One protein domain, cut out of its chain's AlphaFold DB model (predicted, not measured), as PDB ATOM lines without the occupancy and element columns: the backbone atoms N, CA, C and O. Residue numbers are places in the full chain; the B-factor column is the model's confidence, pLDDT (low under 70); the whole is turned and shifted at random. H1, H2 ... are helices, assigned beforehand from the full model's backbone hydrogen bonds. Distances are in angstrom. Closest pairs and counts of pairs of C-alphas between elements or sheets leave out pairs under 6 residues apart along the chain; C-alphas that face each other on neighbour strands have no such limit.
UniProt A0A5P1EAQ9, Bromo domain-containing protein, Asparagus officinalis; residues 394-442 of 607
ATOM      1  N   PRO A 394      47.307  25.046 -24.813       57.59
ATOM      2  CA  PRO A 394      47.293  23.779 -25.532       57.59
ATOM      3  C   PRO A 394      46.098  22.926 -25.081       57.59
ATOM      4  O   PRO A 394      46.120  22.310 -24.015       57.59
ATOM      5  N   VAL A 395      45.049  22.868 -25.903       57.47
ATOM      6  CA  VAL A 395      43.971  21.884 -25.742       57.47
ATOM      7  C   VAL A 395      44.448  20.590 -26.400       57.47
ATOM      8  O   VAL A 395      44.406  20.449 -27.619       57.47
ATOM      9  N   GLY A 396      45.005  19.686 -25.591       57.69
ATOM     10  CA  GLY A 396      45.673  18.480 -26.081       57.69
ATOM     11  C   GLY A 396      44.756  17.595 -26.930       57.69
ATOM     12  O   GLY A 396      43.650  17.267 -26.507       57.69
ATOM     13  N   VAL A 397      45.249  17.170 -28.097       55.34
ATOM     14  CA  VAL A 397      44.517  16.342 -29.082       55.34
ATOM     15  C   VAL A 397      44.023  15.011 -28.488       55.34
ATOM     16  O   VAL A 397      43.021  14.471 -28.937       55.34
ATOM     17  N   TYR A 398      44.697  14.520 -27.445       56.00
ATOM     18  CA  TYR A 398      44.392  13.270 -26.740       56.00
ATOM     19  C   TYR A 398      43.467  13.437 -25.519       56.00
ATOM     20  O   TYR A 398      43.276  12.484 -24.771       56.00
ATOM     21  N   MET A 399      42.914  14.631 -25.279       64.88
ATOM     22  CA  MET A 399      41.914  14.833 -24.226       64.88
ATOM     23  C   MET A 399      40.515  14.505 -24.760       64.88
ATOM     24  O   MET A 399      40.108  15.020 -25.803       64.88
ATOM     25  N   GLU A 400      39.736  13.731 -24.006       68.62
ATOM     26  CA  GLU A 400      38.293  13.570 -24.240       68.62
ATOM     27  C   GLU A 400      37.627  14.948 -24.395       68.62
ATOM     28  O   GLU A 400      38.016  15.897 -23.714       68.62
ATOM     29  N   GLU A 401      36.644  15.091 -25.288       79.38
ATOM     30  CA  GLU A 401      35.932  16.359 -25.553       79.38
ATOM     31  C   GLU A 401      36.813  17.540 -26.057       79.38
ATOM     32  O   GLU A 401      36.339  18.679 -26.092       79.38
ATOM     33  N   ALA A 402      38.072  17.329 -26.483       82.38
ATOM     34  CA  ALA A 402      39.009  18.408 -26.865       82.38
ATOM     35  C   ALA A 402      38.451  19.428 -27.883       82.38
ATOM     36  O   ALA A 402      38.676  20.633 -27.732       82.38
ATOM     37  N   TYR A 403      37.682  18.977 -28.884       88.00
ATOM     38  CA  TYR A 403      36.990  19.860 -29.839       88.00
ATOM     39  C   TYR A 403      36.039  20.825 -29.122       88.00
ATOM     40  O   TYR A 403      36.090  22.038 -29.335       88.00
ATOM     41  N   ALA A 404      35.203  20.288 -28.233       92.00
ATOM     42  CA  ALA A 404      34.231  21.068 -27.492       92.00
ATOM     43  C   ALA A 404      34.937  22.041 -26.535       92.00
ATOM     44  O   ALA A 404      34.584  23.219 -26.512       92.00
ATOM     45  N   ARG A 405      35.992  21.610 -25.817       90.12
ATOM     46  CA  ARG A 405      36.751  22.508 -24.915       90.12
ATOM     47  C   ARG A 405      37.456  23.633 -25.677       90.12
ATOM     48  O   ARG A 405      37.469  24.770 -25.207       90.12
ATOM     49  N   SER A 406      37.974  23.348 -26.874       90.75
ATOM     50  CA  SER A 406      38.521  24.369 -27.780       90.75
ATOM     51  C   SER A 406      37.452  25.375 -28.206       90.75
ATOM     52  O   SER A 406      37.674  26.578 -28.107       90.75
ATOM     53  N   LEU A 407      36.266  24.906 -28.607       92.75
ATOM     54  CA  LEU A 407      35.153  25.764 -29.018       92.75
ATOM     55  C   LEU A 407      34.609  26.613 -27.853       92.75
ATOM     56  O   LEU A 407      34.374  27.811 -28.021       92.75
ATOM     57  N   ALA A 408      34.505  26.033 -26.653       93.25
ATOM     58  CA  ALA A 408      34.093  26.733 -25.438       93.25
ATOM     59  C   ALA A 408      35.053  27.874 -25.069       93.25
ATOM     60  O   ALA A 408      34.604  28.946 -24.653       93.25
ATOM     61  N   ARG A 409      36.363  27.652 -25.266       89.06
ATOM     62  CA  ARG A 409      37.449  28.631 -25.084       89.06
ATOM     63  C   ARG A 409      37.657  29.567 -26.282       89.06
ATOM     64  O   ARG A 409      38.296  30.597 -26.088       89.06
ATOM     65  N   PHE A 410      37.069  29.279 -27.454       92.19
ATOM     66  CA  PHE A 410      37.072  30.136 -28.660       92.19
ATOM     67  C   PHE A 410      35.888  31.120 -28.824       92.19
ATOM     68  O   PHE A 410      36.150  32.243 -29.262       92.19
ATOM     69  N   ALA A 411      34.713  30.884 -28.205       93.81
ATOM     70  CA  ALA A 411      34.421  31.978 -27.277       93.81
ATOM     71  C   ALA A 411      33.113  32.224 -26.519       93.81
ATOM     72  O   ALA A 411      32.275  33.002 -26.957       93.81
ATOM     73  N   ALA A 412      33.197  31.962 -25.211       91.31
ATOM     74  CA  ALA A 412      33.342  33.015 -24.180       91.31
ATOM     75  C   ALA A 412      33.696  34.480 -24.586       91.31
ATOM     76  O   ALA A 412      33.128  35.388 -23.995       91.31
ATOM     77  N   ASN A 413      34.598  34.754 -25.542       91.00
ATOM     78  CA  ASN A 413      35.032  36.108 -25.925       91.00
ATOM     79  C   ASN A 413      34.265  36.667 -27.142       91.00
ATOM     80  O   ASN A 413      34.543  37.782 -27.569       91.00
ATOM     81  N   LEU A 414      33.319  35.910 -27.715       88.69
ATOM     82  CA  LEU A 414      32.525  36.315 -28.889       88.69
ATOM     83  C   LEU A 414      31.176  36.964 -28.513       88.69
ATOM     84  O   LEU A 414      30.309  37.154 -29.367       88.69
ATOM     85  N   GLY A 415      30.978  37.274 -27.229       88.06
ATOM     86  CA  GLY A 415      29.732  37.828 -26.703       88.06
ATOM     87  C   GLY A 415      28.540  36.854 -26.756       88.06
ATOM     88  O   GLY A 415      28.687  35.692 -27.144       88.06
ATOM     89  N   PRO A 416      27.333  37.309 -26.365       90.38
ATOM     90  CA  PRO A 416      26.171  36.433 -26.194       90.38
ATOM     91  C   PRO A 416      25.743  35.695 -27.468       90.38
ATOM     92  O   PRO A 416      25.405  34.518 -27.401       90.38
ATOM     93  N   ILE A 417      25.798  36.355 -28.630       90.31
ATOM     94  CA  ILE A 417      25.378  35.776 -29.919       90.31
ATOM     95  C   ILE A 417      26.357  34.677 -30.358       90.31
ATOM     96  O   ILE A 417      25.938  33.562 -30.677       90.31
ATOM     97  N   GLY A 418      27.667  34.949 -30.304       91.00
ATOM     98  CA  GLY A 418      28.694  33.946 -30.594       91.00
ATOM     99  C   GLY A 418      28.632  32.762 -29.627       91.00
ATOM    100  O   GLY A 418      28.714  31.607 -30.054       91.00
ATOM    101  N   TRP A 419      28.377  33.026 -28.341       95.38
ATOM    102  CA  TRP A 419      28.156  31.976 -27.347       95.38
ATOM    103  C   TRP A 419      26.889  31.145 -27.614       95.38
ATOM    104  O   TRP A 419      26.920  29.923 -27.477       95.38
ATOM    105  N   GLN A 420      25.778  31.753 -28.039       93.81
ATOM    106  CA  GLN A 420      24.530  31.035 -28.342       93.81
ATOM    107  C   GLN A 420      24.670  30.085 -29.548       93.81
ATOM    108  O   GLN A 420      24.010  29.045 -29.603       93.81
ATOM    109  N   ILE A 421      25.544  30.413 -30.502       93.88
ATOM    110  CA  ILE A 421      25.885  29.532 -31.630       93.88
ATOM    111  C   ILE A 421      26.839  28.417 -31.167       93.88
ATOM    112  O   ILE A 421      26.621  27.246 -31.485       93.88
ATOM    113  N   ALA A 422      27.865  28.758 -30.378       95.12
ATOM    114  CA  ALA A 422      28.844  27.797 -29.868       95.12
ATOM    115  C   ALA A 422      28.227  26.773 -28.899       95.12
ATOM    116  O   ALA A 422      28.490  25.581 -29.031       95.12
ATOM    117  N   SER A 423      27.370  27.204 -27.970       94.25
ATOM    118  CA  SER A 423      26.703  26.339 -26.981       94.25
ATOM    119  C   SER A 423      25.882  25.230 -27.641       94.25
ATOM    120  O   SER A 423      26.130  24.062 -27.361       94.25
ATOM    121  N   LYS A 424      25.027  25.564 -28.617       95.19
ATOM    122  CA  LYS A 424      24.271  24.589 -29.435       95.19
ATOM    123  C   LYS A 424      25.156  23.602 -30.209       95.19
ATOM    124  O   LYS A 424      24.684  22.546 -30.630       95.19
ATOM    125  N   ARG A 425      26.422  23.951 -30.470       93.69
ATOM    126  CA  ARG A 425      27.398  23.081 -31.148       93.69
ATOM    127  C   ARG A 425      28.195  22.225 -30.162       93.69
ATOM    128  O   ARG A 425      28.549  21.107 -30.518       93.69
ATOM    129  N   ILE A 426      28.437  22.727 -28.953       93.56
ATOM    130  CA  ILE A 426      29.036  21.998 -27.827       93.56
ATOM    131  C   ILE A 426      28.060  20.924 -27.326       93.56
ATOM    132  O   ILE A 426      28.415  19.753 -27.288       93.56
ATOM    133  N   GLU A 427      26.807  21.301 -27.060       92.56
ATOM    134  CA  GLU A 427      25.715  20.435 -26.585       92.56
ATOM    135  C   GLU A 427      25.529  19.159 -27.426       92.56
ATOM    136  O   GLU A 427      25.285  18.087 -26.888       92.56
ATOM    137  N   ARG A 428      25.713  19.254 -28.750       91.25
ATOM    138  CA  ARG A 428      25.589  18.129 -29.699       91.25
ATOM    139  C   ARG A 428      26.793  17.180 -29.741       91.25
ATOM    140  O   ARG A 428      26.747  16.200 -30.478       91.25
ATOM    141  N   VAL A 429      27.888  17.508 -29.056       89.38
ATOM    142  CA  VAL A 429      29.163  16.761 -29.096       89.38
ATOM    143  C   VAL A 429      29.564  16.238 -27.710       89.38
ATOM    144  O   VAL A 429      30.448  15.391 -27.609       89.38
ATOM    145  N   LEU A 430      28.909  16.706 -26.645       89.06
ATOM    146  CA  LEU A 430      29.097  16.198 -25.289       89.06
ATOM    147  C   LEU A 430      28.112  15.060 -24.962       89.06
ATOM    148  O   LEU A 430      27.003  15.039 -25.502       89.06
ATOM    149  N   PRO A 431      28.462  14.152 -24.035       85.94
ATOM    150  CA  PRO A 431      27.507  13.221 -23.444       85.94
ATOM    151  C   PRO A 431      26.333  13.945 -22.752       85.94
ATOM    152  O   PRO A 431      26.542  14.984 -22.111       85.94
ATOM    153  N   PRO A 432      25.101  13.398 -22.803       81.44
ATOM    154  CA  PRO A 432      23.969  13.936 -22.053       81.44
ATOM    155  C   PRO A 432      24.275  14.018 -20.550       81.44
ATOM    156  O   PRO A 432      24.569  13.011 -19.911       81.44
ATOM    157  N   GLY A 433      24.197  15.227 -19.990       80.69
ATOM    158  CA  GLY A 433      24.498  15.507 -18.581       80.69
ATOM    159  C   GLY A 433      25.830  16.228 -18.328       80.69
ATOM    160  O   GLY A 433      25.985  16.813 -17.254       80.69
ATOM    161  N   THR A 434      26.760  16.282 -19.291       87.38
ATOM    162  CA  THR A 434      27.993  17.075 -19.128       87.38
ATOM    163  C   THR A 434      27.666  18.571 -19.071       87.38
ATOM    164  O   THR A 434      27.175  19.159 -20.032       87.38
ATOM    165  N   LYS A 435      27.983  19.217 -17.943       90.12
ATOM    166  CA  LYS A 435      27.841  20.672 -17.759       90.12
ATOM    167  C   LYS A 435      28.930  21.424 -18.528       90.12
ATOM    168  O   LYS A 435      30.084  20.999 -18.543       90.12
ATOM    169  N   PHE A 436      28.592  22.569 -19.117       92.00
ATOM    170  CA  PHE A 436      29.542  23.432 -19.823       92.00
ATOM    171  C   PHE A 436      29.138  24.907 -19.752       92.00
ATOM    172  O   PHE A 436      27.991  25.243 -19.456       92.00
ATOM    173  N   GLY A 437      30.077  25.797 -20.065       90.75
ATOM    174  CA  GLY A 437      29.835  27.234 -20.118       90.75
ATOM    175  C   GLY A 437      30.951  27.998 -20.834       90.75
ATOM    176  O   GLY A 437      31.892  27.391 -21.352       90.75
ATOM    177  N   PRO A 438      30.865  29.338 -20.883       89.81
ATOM    178  CA  PRO A 438      31.890  30.194 -21.476       89.81
ATOM    179  C   PRO A 438      33.297  29.873 -20.941       89.81
ATOM    180  O   PRO A 438      33.631  30.198 -19.805       89.81
ATOM    181  N   GLY A 439      34.132  29.235 -21.767       86.56
ATOM    182  CA  GLY A 439      35.527  28.903 -21.459       86.56
ATOM    183  C   GLY A 439      35.791  27.539 -20.803       86.56
ATOM    184  O   GLY A 439      36.962  27.181 -20.670       86.56
ATOM    185  N   TRP A 440      34.768  26.763 -20.423       88.50
ATOM    186  CA  TRP A 440      34.937  25.536 -19.625       88.50
ATOM    187  C   TRP A 440      33.928  24.430 -19.972       88.50
ATOM    188  O   TRP A 440      32.806  24.707 -20.400       88.50
ATOM    189  N   ILE A 441      34.325  23.169 -19.762       88.06
ATOM    190  CA  ILE A 441      33.481  21.972 -19.935       88.06
ATOM    191  C   ILE A 441      33.828  20.936 -18.863       88.06
ATOM    192  O   ILE A 441      35.006  20.696 -18.596       88.06
ATOM    193  N   GLY A 442      32.800  20.295 -18.307       83.94
ATOM    194  CA  GLY A 442      32.908  19.321 -17.231       83.94
ATOM    195  C   GLY A 442      33.091  19.984 -15.865       83.94
ATOM    196  O   GLY A 442      33.410  21.166 -15.752       83.94
TER     197      GLY A 442
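What this domain is: This is residues 394 to 442 of the 607 residues of the protein "Bromo domain-containing protein" of Asparagus officinalis (UniProt A0A5P1EAQ9). Two helices of similar length, H2 and H1, lie side by side as a helical hairpin, and the long last stretch, residues 427 to 442, folds back over one side of the pair. The first residues, 394 to 401, make a loose tail at the end of the hairpin where H1 begins. The printed part has 49 residues with two named helices, H1 then H2, and no named strand; its class is all helix, though under half of the residues, 22 of 49, are in named elements. It is compact, with a radius of gyration of the C-alphas of 10.0 A, and flat, spanning 29 by 25 by 13 A.

How they stand to each other: Begin with the longest helix, H2, residues 415 to 426, and look from it to H1, residues 402 to 411. The two touch, with 9 pairs of C-alphas within 8 A; the closest C-alphas are those of Ala 404 and Ile 426, 5.3 A apart. Their lines stand at a shallow tilt of 11 degrees, and they run opposite ways. Their centres are 10.7 A apart, and a tight link of 3 residues joins this hairpin. In H1 every O i to N i+4 pair is within hydrogen-bond range; in H2, 7 of 8 are. Farther along, residues 436 to 437 pair with residues 440 to 441, antiparallel.

Where its parts are: Find C-alpha 415 at (29.732, 37.828, -26.703); from there H2 runs 15.9 A to C-alpha 426 at (29.036, 21.998, -27.827). H1 starts at C-alpha 402, at (39.009, 18.408, -26.865), and measures 14.3 A to C-alpha 411.

The domain as a whole: The two C-alphas farthest apart, those of Tyr 398 and Ile 417, are 29.6 A apart. The printed part has no cut. The mean pLDDT of the printed part is 85.6; look at residues 394 to 400 for the values under 70.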